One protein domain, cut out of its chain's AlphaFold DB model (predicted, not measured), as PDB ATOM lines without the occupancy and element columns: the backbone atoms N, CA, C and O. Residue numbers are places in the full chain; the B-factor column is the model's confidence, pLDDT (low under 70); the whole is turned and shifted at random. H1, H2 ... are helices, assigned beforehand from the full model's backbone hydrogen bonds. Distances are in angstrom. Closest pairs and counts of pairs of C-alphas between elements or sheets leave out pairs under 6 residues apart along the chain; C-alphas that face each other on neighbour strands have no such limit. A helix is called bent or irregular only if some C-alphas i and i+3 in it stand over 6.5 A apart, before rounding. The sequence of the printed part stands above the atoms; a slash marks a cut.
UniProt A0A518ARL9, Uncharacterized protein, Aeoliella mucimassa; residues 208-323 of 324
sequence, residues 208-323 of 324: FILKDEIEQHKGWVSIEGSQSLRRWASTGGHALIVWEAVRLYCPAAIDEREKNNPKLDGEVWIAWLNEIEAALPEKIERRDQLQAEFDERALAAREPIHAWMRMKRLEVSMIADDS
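AT A GLANCE: This is residues 208 to 323 of the 324 residues of an uncharacterized protein of Aeoliella mucimassa (UniProt A0A518ARL9). A long bent helix, H4, makes most of one side of a rod; H1 packs on the bend, touching both arms, H4a and H4b. H2 and H3 follow H1 as a small head, with H2 near H4a and H3 apart from it, while at the other end residues 292 to 323, of which 303 to 321 belong to H5, stick out. The printed part has 116 residues with five named helices, H1 to H5 in chain order, and no named strand, an all-helix class. It is extended, with a radius of gyration of the C-alphas of 25.9 A and spans of 90 by 28 by 21 A.

HOW THE PARTS SIT: Begin at H4, residues 266 to 301, assigned as one helix by its hydrogen bonds but bent: C-alphas 278 and 281 are 6.9 A apart. Its arms, H4a to residue 278 and H4b from 281, stand at a steep tilt of 42 degrees. H1, residues 208 to 221, touches H4a with residues 217 to 221 alone, closest C-alphas Val 221 and Leu 273, 6.0 A, at a steep tilt of 45 degrees, opposite ways. With residues 210 to 214 alone it touches H4b, closest C-alphas Leu 210 and Arg 287, 6.2 A, at a shallow tilt of 28 degrees, opposite ways. H2, residues 223 to 234, and H1 only just touch, only at the corner, with 3 pairs of C-alphas within 8 A, the closest Trp 220 and Ser 226, 5.5 A. H2 touches H3, residues 240 to 249, closest C-alphas Ala 233 and Trp 243, 6.1 A. H5, residues 303 to 321, and H4b meet only through their link. Every O i to N i+4 pair is within hydrogen-bond range in H1, H2, H3, H4a and H4b, and 12 of 15 in H5.

IN THESE COORDINATES: Find C-alpha 208 at (30.637, -22.599, 11.605), where H1 begins its 20.1 A. H4b runs 30.0 A from C-alpha 281, and H5 27.4 A to C-alpha 321 at (5.574, 14.450, 32.416).

THE WHOLE: The C-alphas farthest apart, Arg 257 and Ser 323, are 91.4 A apart. The printed part has no cut; the link H3 to H4 is long. Look for pLDDT under 70 at residues 223 to 242, 258 to 262 and 314 to 323.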
ATOM      1  N   PHE A 208      29.350 -22.543  10.905       91.31
ATOM      2  CA  PHE A 208      30.637 -22.599  11.605       91.31
ATOM      3  C   PHE A 208      31.611 -23.542  10.905       91.31
ATOM      4  O   PHE A 208      32.773 -23.186  10.749       91.31
ATOM      5  N   ILE A 209      31.119 -24.683  10.415       93.00
ATOM      6  CA  ILE A 209      31.911 -25.607   9.597       93.00
ATOM      7  C   ILE A 209      32.394 -24.895   8.329       93.00
ATOM      8  O   ILE A 209      33.585 -24.905   8.041       93.00
ATOM      9  N   LEU A 210      31.504 -24.193   7.618       92.38
ATOM     10  CA  LEU A 210      31.858 -23.449   6.410       92.38
ATOM     11  C   LEU A 210      32.880 -22.341   6.676       92.38
ATOM     12  O   LEU A 210      33.751 -22.119   5.842       92.38
ATOM     13  N   LYS A 211      32.813 -21.644   7.819       91.81
ATOM     14  CA  LYS A 211      33.837 -20.650   8.187       91.81
ATOM     15  C   LYS A 211      35.219 -21.284   8.317       91.81
ATOM     16  O   LYS A 211      36.169 -20.759   7.739       91.81
ATOM     17  N   ASP A 212      35.306 -22.402   9.030       90.12
ATOM     18  CA  ASP A 212      36.565 -23.118   9.227       90.12
ATOM     19  C   ASP A 212      37.083 -23.700   7.902       90.12
ATOM     20  O   ASP A 212      38.264 -23.559   7.584       90.12
ATOM     21  N   GLU A 213      36.201 -24.282   7.082       90.12
ATOM     22  CA  GLU A 213      36.550 -24.795   5.753       90.12
ATOM     23  C   GLU A 213      37.047 -23.693   4.813       90.12
ATOM     24  O   GLU A 213      38.057 -23.880   4.139       90.12
ATOM     25  N   ILE A 214      36.371 -22.540   4.756       90.75
ATOM     26  CA  ILE A 214      36.788 -21.409   3.917       90.75
ATOM     27  C   ILE A 214      38.170 -20.914   4.346       90.75
ATOM     28  O   ILE A 214      39.001 -20.633   3.485       90.75
ATOM     29  N   GLU A 215      38.430 -20.807   5.650       89.38
ATOM     30  CA  GLU A 215      39.729 -20.361   6.157       89.38
ATOM     31  C   GLU A 215      40.842 -21.362   5.810       89.38
ATOM     32  O   GLU A 215      41.901 -20.972   5.315       89.38
ATOM     33  N   GLN A 216      40.582 -22.664   5.970       85.31
ATOM     34  CA  GLN A 216      41.510 -23.722   5.556       85.31
ATOM     35  C   GLN A 216      41.776 -23.691   4.048       85.31
ATOM     36  O   GLN A 216      42.931 -23.687   3.620       85.31
ATOM     37  N   HIS A 217      40.715 -23.604   3.242       86.81
ATOM     38  CA  HIS A 217      40.797 -23.547   1.787       86.81
ATOM     39  C   HIS A 217      41.590 -22.318   1.324       86.81
ATOM     40  O   HIS A 217      42.476 -22.460   0.483       86.81
ATOM     41  N   LYS A 218      41.348 -21.136   1.913       87.31
ATOM     42  CA  LYS A 218      42.142 -19.917   1.670       87.31
ATOM     43  C   LYS A 218      43.618 -20.118   2.000       87.31
ATOM     44  O   LYS A 218      44.479 -19.699   1.226       87.31
ATOM     45  N   GLY A 219      43.910 -20.784   3.117       82.44
ATOM     46  CA  GLY A 219      45.272 -21.160   3.489       82.44
ATOM     47  C   GLY A 219      45.950 -22.019   2.418       82.44
ATOM     48  O   GLY A 219      47.093 -21.743   2.047       82.44
ATOM     49  N   TRP A 220      45.240 -23.011   1.872       80.06
ATOM     50  CA  TRP A 220      45.763 -23.925   0.852       80.06
ATOM     51  C   TRP A 220      45.987 -23.271  -0.515       80.06
ATOM     52  O   TRP A 220      47.033 -23.507  -1.119       80.06
ATOM     53  N   VAL A 221      45.047 -22.444  -0.992       82.62
ATOM     54  CA  VAL A 221      45.154 -21.795  -2.317       82.62
ATOM     55  C   VAL A 221      46.096 -20.591  -2.325       82.62
ATOM     56  O   VAL A 221      46.555 -20.174  -3.386       82.62
ATOM     57  N   SER A 222      46.438 -20.036  -1.158       81.38
ATOM     58  CA  SER A 222      47.434 -18.965  -1.082       81.38
ATOM     59  C   SER A 222      48.775 -19.418  -1.682       81.38
ATOM     60  O   SER A 222      49.241 -20.530  -1.429       81.38
ATOM     61  N   ILE A 223      49.428 -18.556  -2.470       67.38
ATOM     62  CA  ILE A 223      50.695 -18.887  -3.153       67.38
ATOM     63  C   ILE A 223      51.771 -19.310  -2.140       67.38
ATOM     64  O   ILE A 223      52.500 -20.278  -2.366       67.38
ATOM     65  N   GLU A 224      51.851 -18.613  -1.005       69.00
ATOM     66  CA  GLU A 224      52.786 -18.925   0.079       69.00
ATOM     67  C   GLU A 224      52.448 -20.256   0.764       69.00
ATOM     68  O   GLU A 224      53.348 -21.069   0.992       69.00
ATOM     69  N   GLY A 225      51.165 -20.517   1.035       63.59
ATOM     70  CA  GLY A 225      50.689 -21.773   1.616       63.59
ATOM     71  C   GLY A 225      50.920 -22.968   0.694       63.59
ATOM     72  O   GLY A 225      51.549 -23.940   1.100       63.59
ATOM     73  N   SER A 226      50.519 -22.870  -0.574       65.88
ATOM     74  CA  SER A 226      50.691 -23.920  -1.586       65.88
ATOM     75  C   SER A 226      52.164 -24.279  -1.817       65.88
ATOM     76  O   SER A 226      52.533 -25.459  -1.799       65.88
ATOM     77  N   GLN A 227      53.048 -23.284  -1.963       66.44
ATOM     78  CA  GLN A 227      54.482 -23.538  -2.135       66.44
ATOM     79  C   GLN A 227      55.126 -24.124  -0.874       66.44
ATOM     80  O   GLN A 227      55.985 -25.004  -0.980       66.44
ATOM     81  N   SER A 228      54.719 -23.662   0.309       67.44
ATOM     82  CA  SER A 228      55.238 -24.165   1.585       67.44
ATOM     83  C   SER A 228      54.797 -25.605   1.832       67.44
ATOM     84  O   SER A 228      55.641 -26.444   2.138       67.44
ATOM     85  N   LEU A 229      53.522 -25.928   1.597       67.69
ATOM     86  CA  LEU A 229      52.980 -27.287   1.685       67.69
ATOM     87  C   LEU A 229      53.671 -28.226   0.692       67.69
ATOM     88  O   LEU A 229      54.125 -29.304   1.074       67.69
ATOM     89  N   ARG A 230      53.858 -27.792  -0.558       66.31
ATOM     90  CA  ARG A 230      54.581 -28.571  -1.574       66.31
ATOM     91  C   ARG A 230      56.040 -28.835  -1.184       66.31
ATOM     92  O   ARG A 230      56.540 -29.936  -1.404       66.31
ATOM     93  N   ARG A 231      56.736 -27.842  -0.613       67.25
ATOM     94  CA  ARG A 231      58.114 -27.998  -0.105       67.25
ATOM     95  C   ARG A 231      58.174 -28.928   1.103       67.25
ATOM     96  O   ARG A 231      59.081 -29.745   1.190       67.25
ATOM     97  N   TRP A 232      57.210 -28.829   2.015       61.72
ATOM     98  CA  TRP A 232      57.146 -29.682   3.201       61.72
ATOM     99  C   TRP A 232      56.845 -31.134   2.835       61.72
ATOM    100  O   TRP A 232      57.464 -32.030   3.401       61.72
ATOM    101  N   ALA A 233      55.978 -31.373   1.847       61.09
ATOM    102  CA  ALA A 233      55.696 -32.710   1.332       61.09
ATOM    103  C   ALA A 233      56.919 -33.352   0.644       61.09
ATOM    104  O   ALA A 233      57.092 -34.565   0.711       61.09
ATOM    105  N   SER A 234      57.806 -32.565   0.021       61.44
ATOM    106  CA  SER A 234      58.953 -33.091  -0.738       61.44
ATOM    107  C   SER A 234      60.233 -33.333   0.079       61.44
ATOM    108  O   SER A 234      61.127 -34.031  -0.401       61.44
ATOM    109  N   THR A 235      60.345 -32.812   1.308       56.94
ATOM    110  CA  THR A 235      61.516 -33.023   2.187       56.94
ATOM    111  C   THR A 235      61.228 -34.029   3.305       56.94
ATOM    112  O   THR A 235      60.440 -33.756   4.209       56.94
ATOM    113  N   GLY A 236      61.900 -35.185   3.272       55.50
ATOM    114  CA  GLY A 236      61.643 -36.364   4.116       55.50
ATOM    115  C   GLY A 236      61.974 -36.263   5.615       55.50
ATOM    116  O   GLY A 236      62.571 -37.190   6.148       55.50
ATOM    117  N   GLY A 237      61.605 -35.182   6.312       50.59
ATOM    118  CA  GLY A 237      61.951 -35.024   7.736       50.59
ATOM    119  C   GLY A 237      60.942 -34.348   8.671       50.59
ATOM    120  O   GLY A 237      61.008 -34.604   9.866       50.59
ATOM    121  N   HIS A 238      59.990 -33.538   8.197       48.88
ATOM    122  CA  HIS A 238      59.059 -32.807   9.093       48.88
ATOM    123  C   HIS A 238      57.601 -32.823   8.600       48.88
ATOM    124  O   HIS A 238      56.791 -31.966   8.936       48.88
ATOM    125  N   ALA A 239      57.268 -33.816   7.779       55.84
ATOM    126  CA  ALA A 239      56.180 -33.740   6.813       55.84
ATOM    127  C   ALA A 239      54.880 -34.461   7.226       55.84
ATOM    128  O   ALA A 239      53.951 -34.515   6.429       55.84
ATOM    129  N   LEU A 240      54.784 -35.007   8.446       60.41
ATOM    130  CA  LEU A 240      53.642 -35.834   8.872       60.41
ATOM    131  C   LEU A 240      52.294 -35.110   8.737       60.41
ATOM    132  O   LEU A 240      51.405 -35.643   8.095       60.41
ATOM    133  N   ILE A 241      52.167 -33.878   9.240       61.88
ATOM    134  CA  ILE A 241      50.896 -33.122   9.207       61.88
ATOM    135  C   ILE A 241      50.467 -32.795   7.767       61.88
ATOM    136  O   ILE A 241      49.291 -32.888   7.427       61.88
ATOM    137  N   VAL A 242      51.424 -32.439   6.905       67.75
ATOM    138  CA  VAL A 242      51.151 -32.087   5.503       67.75
ATOM    139  C   VAL A 242      50.821 -33.328   4.683       67.75
ATOM    140  O   VAL A 242      49.860 -33.311   3.923       67.75
ATOM    141  N   TRP A 243      51.565 -34.421   4.861       71.56
ATOM    142  CA  TRP A 243      51.244 -35.693   4.219       71.56
ATOM    143  C   TRP A 243      49.917 -36.255   4.699       71.56
ATOM    144  O   TRP A 243      49.193 -36.808   3.886       71.56
ATOM    145  N   GLU A 244      49.565 -36.095   5.972       74.25
ATOM    146  CA  GLU A 244      48.262 -36.498   6.499       74.25
ATOM    147  C   GLU A 244      47.137 -35.681   5.858       74.25
ATOM    148  O   GLU A 244      46.161 -36.261   5.391       74.25
ATOM    149  N   ALA A 245      47.311 -34.362   5.715       71.94
ATOM    150  CA  ALA A 245      46.366 -33.513   4.993       71.94
ATOM    151  C   ALA A 245      46.230 -33.925   3.515       71.94
ATOM    152  O   ALA A 245      45.118 -34.128   3.036       71.94
ATOM    153  N   VAL A 246      47.336 -34.133   2.793       78.00
ATOM    154  CA  VAL A 246      47.289 -34.622   1.403       78.00
ATOM    155  C   VAL A 246      46.598 -35.984   1.336       78.00
ATOM    156  O   VAL A 246      45.750 -36.200   0.482       78.00
ATOM    157  N   ARG A 247      46.889 -36.901   2.259       80.44
ATOM    158  CA  ARG A 247      46.299 -38.245   2.280       80.44
ATOM    159  C   ARG A 247      44.801 -38.234   2.581       80.44
ATOM    160  O   ARG A 247      44.080 -39.080   2.063       80.44
ATOM    161  N   LEU A 248      44.348 -37.295   3.408       81.62
ATOM    162  CA  LEU A 248      42.942 -37.125   3.768       81.62
ATOM    163  C   LEU A 248      42.144 -36.423   2.666       81.62
ATOM    164  O   LEU A 248      41.028 -36.843   2.373       81.62
ATOM    165  N   TYR A 249      42.705 -35.377   2.056       80.19
ATOM    166  CA  TYR A 249      41.951 -34.466   1.191       80.19
ATOM    167  C   TYR A 249      42.271 -34.598  -0.306       80.19
ATOM    168  O   TYR A 249      41.414 -34.301  -1.135       80.19
ATOM    169  N   CYS A 250      43.466 -35.072  -0.672       84.75
ATOM    170  CA  CYS A 250      43.896 -35.288  -2.058       84.75
ATOM    171  C   CYS A 250      44.787 -36.548  -2.206       84.75
ATOM    172  O   CYS A 250      45.938 -36.459  -2.648       84.75
ATOM    173  N   PRO A 251      44.298 -37.752  -1.848       86.62
ATOM    174  CA  PRO A 251      45.110 -38.972  -1.899       86.62
ATOM    175  C   PRO A 251      45.594 -39.313  -3.316       86.62
ATOM    176  O   PRO A 251      46.634 -39.943  -3.472       86.62
ATOM    177  N   ALA A 252      44.874 -38.864  -4.349       85.88
ATOM    178  CA  ALA A 252      45.249 -39.057  -5.747       85.88
ATOM    179  C   ALA A 252      46.567 -38.358  -6.130       85.88
ATOM    180  O   ALA A 252      47.209 -38.772  -7.090       85.88
ATOM    181  N   ALA A 253      46.987 -37.329  -5.383       83.25
ATOM    182  CA  ALA A 253      48.267 -36.662  -5.600       83.25
ATOM    183  C   ALA A 253      49.461 -37.456  -5.042       83.25
ATOM    184  O   ALA A 253      50.598 -37.015  -5.175       83.25
ATOM    185  N   ILE A 254      49.241 -38.602  -4.393       83.94
ATOM    186  CA  ILE A 254      50.315 -39.436  -3.853       83.94
ATOM    187  C   ILE A 254      50.761 -40.437  -4.922       83.94
ATOM    188  O   ILE A 254      50.027 -41.357  -5.277       83.94
ATOM    189  N   ASP A 255      51.995 -40.293  -5.404       78.00
ATOM    190  CA  ASP A 255      52.624 -41.276  -6.281       78.00
ATOM    191  C   ASP A 255      53.103 -42.481  -5.458       78.00
ATOM    192  O   ASP A 255      54.133 -42.444  -4.775       78.00
ATOM    193  N   GLU A 256      52.334 -43.569  -5.523       71.38
ATOM    194  CA  GLU A 256      52.606 -44.823  -4.814       71.38
ATOM    195  C   GLU A 256      53.633 -45.731  -5.522       71.38
ATOM    196  O   GLU A 256      53.943 -46.819  -5.022       71.38
ATOM    197  N   ARG A 257      54.195 -45.322  -6.673       70.50
ATOM    198  CA  ARG A 257      55.177 -46.135  -7.422       70.50
ATOM    199  C   ARG A 257      56.446 -46.427  -6.613       70.50
ATOM    200  O   ARG A 257      57.057 -47.479  -6.793       70.50
ATOM    201  N   GLU A 258      56.823 -45.544  -5.685       63.56
ATOM    202  CA  GLU A 258      57.926 -45.741  -4.735       63.56
ATOM    203  C   GLU A 258      57.383 -46.063  -3.330       63.56
ATOM    204  O   GLU A 258      57.222 -45.194  -2.479       63.56
ATOM    205  N   LYS A 259      57.149 -47.353  -3.057       60.00
ATOM    206  CA  LYS A 259      56.525 -47.867  -1.814       60.00
ATOM    207  C   LYS A 259      57.179 -47.405  -0.495       60.00
ATOM    208  O   LYS A 259      56.521 -47.401   0.537       60.00
ATOM    209  N   ASN A 260      58.462 -47.038  -0.533       64.38
ATOM    210  CA  ASN A 260      59.242 -46.595   0.630       64.38
ATOM    211  C   ASN A 260      59.541 -45.082   0.624       64.38
ATOM    212  O   ASN A 260      60.213 -44.605   1.535       64.38
ATOM    213  N   ASN A 261      59.091 -44.340  -0.395       68.31
ATOM    214  CA  ASN A 261      59.335 -42.907  -0.542       68.31
ATOM    215  C   ASN A 261      58.239 -42.256  -1.415       68.31
ATOM    216  O   ASN A 261      58.501 -41.928  -2.574       68.31
ATOM    217  N   PRO A 262      57.005 -42.112  -0.896       68.12
ATOM    218  CA  PRO A 262      55.912 -41.517  -1.655       68.12
ATOM    219  C   PRO A 262      56.281 -40.096  -2.094       68.12
ATOM    220  O   PRO A 262      56.810 -39.307  -1.308       68.12
ATOM    221  N   LYS A 263      56.007 -39.770  -3.359       75.12
ATOM    222  CA  LYS A 263      56.217 -38.431  -3.929       75.12
ATOM    223  C   LYS A 263      54.874 -37.776  -4.208       75.12
ATOM    224  O   LYS A 263      53.884 -38.461  -4.432       75.12
ATOM    225  N   LEU A 264      54.840 -36.450  -4.162       77.25
ATOM    226  CA  LEU A 264      53.650 -35.688  -4.517       77.25
ATOM    227  C   LEU A 264      53.641 -35.444  -6.032       77.25
ATOM    228  O   LEU A 264      54.570 -34.820  -6.556       77.25
ATOM    229  N   ASP A 265      52.594 -35.895  -6.715       83.56
ATOM    230  CA  ASP A 265      52.283 -35.503  -8.084       83.56
ATOM    231  C   ASP A 265      51.850 -34.030  -8.091       83.56
ATOM    232  O   ASP A 265      50.794 -33.647  -7.580       83.56
ATOM    233  N   GLY A 266      52.717 -33.184  -8.646       75.88
ATOM    234  CA  GLY A 266      52.500 -31.744  -8.684       75.88
ATOM    235  C   GLY A 266      51.364 -31.319  -9.609       75.88
ATOM    236  O   GLY A 266      50.762 -30.283  -9.347       75.88
ATOM    237  N   GLU A 267      51.068 -32.082 -10.663       84.44
ATOM    238  CA  GLU A 267      49.985 -31.754 -11.596       84.44
ATOM    239  C   GLU A 267      48.631 -32.043 -10.949       84.44
ATOM    240  O   GLU A 267      47.759 -31.175 -10.945       84.44
ATOM    241  N   VAL A 268      48.495 -33.211 -10.312       84.62
ATOM    242  CA  VAL A 268      47.276 -33.589  -9.579       84.62
ATOM    243  C   VAL A 268      47.042 -32.663  -8.383       84.62
ATOM    244  O   VAL A 268      45.919 -32.213  -8.164       84.62
ATOM    245  N   TRP A 269      48.099 -32.309  -7.645       80.69
ATOM    246  CA  TRP A 269      48.013 -31.356  -6.533       80.69
ATOM    247  C   TRP A 269      47.547 -29.963  -6.983       80.69
ATOM    248  O   TRP A 269      46.670 -29.374  -6.355       80.69
ATOM    249  N   ILE A 270      48.107 -29.432  -8.076       83.25
ATOM    250  CA  ILE A 270      47.711 -28.119  -8.614       83.25
ATOM    251  C   ILE A 270      46.278 -28.161  -9.158       83.25
ATOM    252  O   ILE A 270      45.520 -27.227  -8.914       83.25
ATOM    253  N   ALA A 271      45.887 -29.233  -9.853       86.94
ATOM    254  CA  ALA A 271      44.521 -29.396 -10.345       86.94
ATOM    255  C   ALA A 271      43.500 -29.383  -9.196       86.94
ATOM    256  O   ALA A 271      42.524 -28.640  -9.253       86.94
ATOM    257  N   TRP A 272      43.781 -30.112  -8.115       87.69
ATOM    258  CA  TRP A 272      42.946 -30.125  -6.913       87.69
ATOM    259  C   TRP A 272      42.867 -28.752  -6.218       87.69
ATOM    260  O   TRP A 272      41.790 -28.327  -5.800       87.69
ATOM    261  N   LEU A 273      43.979 -28.010  -6.135       85.19
ATOM    262  CA  LEU A 273      43.961 -26.640  -5.601       85.19
ATOM    263  C   LEU A 273      43.108 -25.691  -6.453       85.19
ATOM    264  O   LEU A 273      42.378 -24.875  -5.895       85.19
ATOM    265  N   ASN A 274      43.157 -25.820  -7.781       87.94
ATOM    266  CA  ASN A 274      42.325 -25.022  -8.684       87.94
ATOM    267  C   ASN A 274      40.830 -25.354  -8.525       87.94
ATOM    268  O   ASN A 274      39.992 -24.458  -8.605       87.94
ATOM    269  N   GLU A 275      40.478 -26.620  -8.276       88.44
ATOM    270  CA  GLU A 275      39.097 -27.024  -7.965       88.44
ATOM    271  C   GLU A 275      38.601 -26.375  -6.665       88.44
ATOM    272  O   GLU A 275      37.480 -25.868  -6.607       88.44
ATOM    273  N   ILE A 276      39.450 -26.322  -5.633       88.06
ATOM    274  CA  ILE A 276      39.139 -25.616  -4.385       88.06
ATOM    275  C   ILE A 276      38.961 -24.117  -4.623       88.06
ATOM    276  O   ILE A 276      38.007 -23.528  -4.111       88.06
ATOM    277  N   GLU A 277      39.870 -23.500  -5.378       88.19
ATOM    278  CA  GLU A 277      39.810 -22.076  -5.701       88.19
ATOM    279  C   GLU A 277      38.522 -21.730  -6.456       88.19
ATOM    280  O   GLU A 277      37.862 -20.744  -6.132       88.19
ATOM    281  N   ALA A 278      38.104 -22.587  -7.391       90.00
ATOM    282  CA  ALA A 278      36.856 -22.429  -8.128       90.00
ATOM    283  C   ALA A 278      35.601 -22.612  -7.252       90.00
ATOM    284  O   ALA A 278      34.591 -21.956  -7.500       90.00
ATOM    285  N   ALA A 279      35.653 -23.467  -6.223       89.12
ATOM    286  CA  ALA A 279      34.535 -23.723  -5.307       89.12
ATOM    287  C   ALA A 279      34.418 -22.700  -4.154       89.12
ATOM    288  O   ALA A 279      33.375 -22.599  -3.503       89.12
ATOM    289  N   LEU A 280      35.482 -21.940  -3.867       90.94
ATOM    290  CA  LEU A 280      35.516 -20.954  -2.779       90.94
ATOM    291  C   LEU A 280      34.418 -19.874  -2.868       90.94
ATOM    292  O   LEU A 280      33.816 -19.592  -1.828       90.94
ATOM    293  N   PRO A 281      34.127 -19.269  -4.038       93.25
ATOM    294  CA  PRO A 281      33.082 -18.254  -4.156       93.25
ATOM    295  C   PRO A 281      31.701 -18.755  -3.717       93.25
ATOM    296  O   PRO A 281      31.044 -18.084  -2.926       93.25
ATOM    297  N   GLU A 282      31.301 -19.955  -4.148       93.62
ATOM    298  CA  GLU A 282      30.011 -20.561  -3.784       93.62
ATOM    299  C   GLU A 282      29.921 -20.820  -2.273       93.62
ATOM    300  O   GLU A 282      28.923 -20.484  -1.631       93.62
ATOM    301  N   LYS A 283      30.997 -21.340  -1.661       93.38
ATOM    302  CA  LYS A 283      31.061 -21.523  -0.201       93.38
ATOM    303  C   LYS A 283      30.941 -20.197   0.551       93.38
ATOM    304  O   LYS A 283      30.263 -20.137   1.577       93.38
ATOM    305  N   ILE A 284      31.604 -19.143   0.069       92.12
ATOM    306  CA  ILE A 284      31.536 -17.804   0.667       92.12
ATOM    307  C   ILE A 284      30.110 -17.262   0.591       92.12
ATOM    308  O   ILE A 284      29.598 -16.807   1.612       92.12
ATOM    309  N   GLU A 285      29.461 -17.376  -0.566       95.69
ATOM    310  CA  GLU A 285      28.076 -16.945  -0.756       95.69
ATOM    311  C   GLU A 285      27.124 -17.697   0.184       95.69
ATOM    312  O   GLU A 285      26.352 -17.072   0.915       95.69
ATOM    313  N   ARG A 286      27.229 -19.030   0.253       95.56
ATOM    314  CA  ARG A 286      26.425 -19.852   1.169       95.56
ATOM    315  C   ARG A 286      26.653 -19.474   2.633       95.56
ATOM    316  O   ARG A 286      25.699 -19.375   3.405       95.56
ATOM    317  N   ARG A 287      27.908 -19.231   3.023       95.44
ATOM    318  CA  ARG A 287      28.268 -18.766   4.369       95.44
ATOM    319  C   ARG A 287      27.635 -17.412   4.675       95.44
ATOM    320  O   ARG A 287      27.161 -17.225   5.790       95.44
ATOM    321  N   ASP A 288      27.635 -16.481   3.728       93.31
ATOM    322  CA  ASP A 288      27.062 -15.147   3.922       93.31
ATOM    323  C   ASP A 288      25.530 -15.195   4.034       93.31
ATOM    324  O   ASP A 288      24.970 -14.533   4.909       93.31
ATOM    325  N   GLN A 289      24.861 -16.048   3.249       94.62
ATOM    326  CA  GLN A 289      23.423 -16.322   3.392       94.62
ATOM    327  C   GLN A 289      23.090 -16.865   4.791       94.62
ATOM    328  O   GLN A 289      22.258 -16.304   5.502       94.62
ATOM    329  N   LEU A 290      23.797 -17.915   5.227       93.19
ATOM    330  CA  LEU A 290      23.605 -18.508   6.554       93.19
ATOM    331  C   LEU A 290      23.933 -17.533   7.691       93.19
ATOM    332  O   LEU A 290      23.296 -17.576   8.740       93.19
ATOM    333  N   GLN A 291      24.928 -16.662   7.504       93.44
ATOM    334  CA  GLN A 291      25.287 -15.639   8.482       93.44
ATOM    335  C   GLN A 291      24.162 -14.613   8.637       93.44
ATOM    336  O   GLN A 291      23.812 -14.281   9.767       93.44
ATOM    337  N   ALA A 292      23.575 -14.156   7.528       90.19
ATOM    338  CA  ALA A 292      22.452 -13.224   7.558       90.19
ATOM    339  C   ALA A 292      21.239 -13.825   8.291       90.19
ATOM    340  O   ALA A 292      20.689 -13.192   9.192       90.19
ATOM    341  N   GLU A 293      20.879 -15.074   7.975       93.19
ATOM    342  CA  GLU A 293      19.799 -15.799   8.658       93.19
ATOM    343  C   GLU A 293      20.086 -16.000  10.158       93.19
ATOM    344  O   GLU A 293      19.204 -15.819  11.006       93.19
ATOM    345  N   PHE A 294      21.327 -16.358  10.508       93.38
ATOM    346  CA  PHE A 294      21.745 -16.512  11.901       93.38
ATOM    347  C   PHE A 294      21.632 -15.193  12.668       93.38
ATOM    348  O   PHE A 294      21.132 -15.189  13.793       93.38
ATOM    349  N   ASP A 295      22.080 -14.081  12.084       89.38
ATOM    350  CA  ASP A 295      22.055 -12.769  12.732       89.38
ATOM    351  C   ASP A 295      20.625 -12.259  12.939       89.38
ATOM    352  O   ASP A 295      20.323 -11.730  14.013       89.38
ATOM    353  N   GLU A 296      19.724 -12.489  11.980       90.00
ATOM    354  CA  GLU A 296      18.295 -12.186  12.122       90.00
ATOM    355  C   GLU A 296      17.681 -12.953  13.303       90.00
ATOM    356  O   GLU A 296      17.072 -12.360  14.200       90.00
ATOM    357  N   ARG A 297      17.903 -14.273  13.377       89.69
ATOM    358  CA  ARG A 297      17.382 -15.089  14.486       89.69
ATOM    359  C   ARG A 297      18.050 -14.770  15.818       89.69
ATOM    360  O   ARG A 297      17.388 -14.772  16.857       89.69
ATOM    361  N   ALA A 298      19.347 -14.477  15.817       88.50
ATOM    362  CA  ALA A 298      20.078 -14.080  17.014       88.50
ATOM    363  C   ALA A 298      19.610 -12.714  17.535       88.50
ATOM    364  O   ALA A 298      19.612 -12.493  18.749       88.50
ATOM    365  N   LEU A 299      19.188 -11.812  16.645       86.56
ATOM    366  CA  LEU A 299      18.547 -10.562  17.024       86.56
ATOM    367  C   LEU A 299      17.160 -10.818  17.619       86.56
ATOM    368  O   LEU A 299      16.891 -10.336  18.716       86.56
ATOM    369  N   ALA A 300      16.330 -11.639  16.971       86.25
ATOM    370  CA  ALA A 300      15.012 -12.018  17.485       86.25
ATOM    371  C   ALA A 300      15.094 -12.702  18.860       86.25
ATOM    372  O   ALA A 300      14.264 -12.465  19.737       86.25
ATOM    373  N   ALA A 301      16.144 -13.491  19.107       87.38
ATOM    374  CA  ALA A 301      16.392 -14.085  20.416       87.38
ATOM    375  C   ALA A 301      16.547 -13.032  21.527       87.38
ATOM    376  O   ALA A 301      16.229 -13.333  22.675       87.38
ATOM    377  N   ARG A 302      17.001 -11.808  21.211       87.88
ATOM    378  CA  ARG A 302      17.172 -10.694  22.165       87.88
ATOM    379  C   ARG A 302      15.881  -9.930  22.460       87.88
ATOM    380  O   ARG A 302      15.879  -9.129  23.395       87.88
ATOM    381  N   GLU A 303      14.791 -10.222  21.757       86.56
ATOM    382  CA  GLU A 303      13.501  -9.540  21.909       86.56
ATOM    383  C   GLU A 303      13.001  -9.446  23.366       86.56
ATOM    384  O   GLU A 303      12.529  -8.380  23.759       86.56
ATOM    385  N   PRO A 304      13.155 -10.468  24.240       84.50
ATOM    386  CA  PRO A 304      12.761 -10.340  25.644       84.50
ATOM    387  C   PRO A 304      13.513  -9.231  26.391       84.50
ATOM    388  O   PRO A 304      12.943  -8.567  27.256       84.50
ATOM    389  N   ILE A 305      14.793  -9.024  26.067       85.06
ATOM    390  CA  ILE A 305      15.587  -7.945  26.654       85.06
ATOM    391  C   ILE A 305      15.169  -6.601  26.050       85.06
ATOM    392  O   ILE A 305      15.043  -5.631  26.791       85.06
ATOM    393  N   HIS A 306      14.901  -6.533  24.743       85.19
ATOM    394  CA  HIS A 306      14.399  -5.306  24.110       85.19
ATOM    395  C   HIS A 306      13.050  -4.873  24.684       85.19
ATOM    396  O   HIS A 306      12.864  -3.699  24.987       85.19
ATOM    397  N   ALA A 307      12.136  -5.814  24.923       81.88
ATOM    398  CA  ALA A 307      10.869  -5.537  25.589       81.88
ATOM    399  C   ALA A 307      11.073  -4.947  26.995       81.88
ATOM    400  O   ALA A 307      10.421  -3.966  27.349       81.88
ATOM    401  N   TRP A 308      12.022  -5.490  27.766       85.50
ATOM    402  CA  TRP A 308      12.402  -4.937  29.067       85.50
ATOM    403  C   TRP A 308      12.995  -3.523  28.958       85.50
ATOM    404  O   TRP A 308      12.606  -2.650  29.732       85.50
ATOM    405  N   MET A 309      13.881  -3.265  27.989       83.94
ATOM    406  CA  MET A 309      14.449  -1.927  27.761       83.94
ATOM    407  C   MET A 309      13.362  -0.899  27.422       83.94
ATOM    408  O   MET A 309      13.353   0.192  27.988       83.94
ATOM    409  N   ARG A 310      12.413  -1.257  26.544       80.31
ATOM    410  CA  ARG A 310      11.278  -0.392  26.177       80.31
ATOM    411  C   ARG A 310      10.370  -0.103  27.371       80.31
ATOM    412  O   ARG A 310       9.977   1.042  27.561       80.31
ATOM    413  N   MET A 311      10.077  -1.112  28.192       77.94
ATOM    414  CA  MET A 311       9.306  -0.942  29.428       77.94
ATOM    415  C   MET A 311      10.012   0.011  30.399       77.94
ATOM    416  O   MET A 311       9.403   0.970  30.861       77.94
ATOM    417  N   LYS A 312      11.315  -0.191  30.640       72.38
ATOM    418  CA  LYS A 312      12.107   0.685  31.513       72.38
ATOM    419  C   LYS A 312      12.168   2.119  30.997       72.38
ATOM    420  O   LYS A 312      12.072   3.042  31.789       72.38
ATOM    421  N   ARG A 313      12.255   2.321  29.678       71.69
ATOM    422  CA  ARG A 313      12.168   3.657  29.072       71.69
ATOM    423  C   ARG A 313      10.830   4.343  29.358       71.69
ATOM    424  O   ARG A 313      10.833   5.523  29.684       71.69
ATOM    425  N   LEU A 314       9.715   3.624  29.214       64.50
ATOM    426  CA  LEU A 314       8.386   4.179  29.487       64.50
ATOM    427  C   LEU A 314       8.255   4.629  30.948       64.50
ATOM    428  O   LEU A 314       7.732   5.713  31.197       64.50
ATOM    429  N   GLU A 315       8.796   3.841  31.882       64.56
ATOM    430  CA  GLU A 315       8.875   4.201  33.305       64.56
ATOM    431  C   GLU A 315       9.644   5.518  33.513       64.56
ATOM    432  O   GLU A 315       9.174   6.373  34.254       64.56
ATOM    433  N   VAL A 316      10.757   5.737  32.798       57.12
ATOM    434  CA  VAL A 316      11.516   7.005  32.857       57.12
ATOM    435  C   VAL A 316      10.699   8.182  32.317       57.12
ATOM    436  O   VAL A 316      10.663   9.248  32.924       57.12
ATOM    437  N   SER A 317      10.037   8.008  31.168       53.84
ATOM    438  CA  SER A 317       9.319   9.104  30.504       53.84
ATOM    439  C   SER A 317       8.062   9.552  31.250       53.84
ATOM    440  O   SER A 317       7.740  10.731  31.220       53.84
ATOM    441  N   MET A 318       7.369   8.640  31.938       50.56
ATOM    442  CA  MET A 318       6.161   8.987  32.694       50.56
ATOM    443  C   MET A 318       6.461   9.804  33.957       50.56
ATOM    444  O   MET A 318       5.604  10.553  34.404       50.56
ATOM    445  N   ILE A 319       7.671   9.700  34.512       47.00
ATOM    446  CA  ILE A 319       8.100  10.493  35.676       47.00
ATOM    447  C   ILE A 319       8.413  11.947  35.270       47.00
ATOM    448  O   ILE A 319       8.215  12.869  36.058       47.00
ATOM    449  N   ALA A 320       8.856  12.172  34.030       45.12
ATOM    450  CA  ALA A 320       9.175  13.508  33.527       45.12
ATOM    451  C   ALA A 320       7.928  14.359  33.207       45.12
ATOM    452  O   ALA A 320       7.982  15.574  33.377       45.12
ATOM    453  N   ASP A 321       6.811  13.740  32.802       41.06
ATOM    454  CA  ASP A 321       5.574  14.450  32.416       41.06
ATOM    455  C   ASP A 321       4.709  14.902  33.614       41.06
ATOM    456  O   ASP A 321       3.916  15.828  33.472       41.06
ATOM    457  N   ASP A 322       4.881  14.324  34.810       38.06
ATOM    458  CA  ASP A 322       4.172  14.758  36.035       38.06
ATOM    459  C   ASP A 322       4.850  15.967  36.730       38.06
ATOM    460  O   ASP A 322       4.442  16.387  37.816       38.06
ATOM    461  N   SER A 323       5.901  16.526  36.112       38.12
ATOM    462  CA  SER A 323       6.722  17.626  36.648       38.12
ATOM    463  C   SER A 323       6.424  19.009  36.035       38.12
ATOM    464  O   SER A 323       7.122  19.968  36.381       38.12
TER     465      SER A 323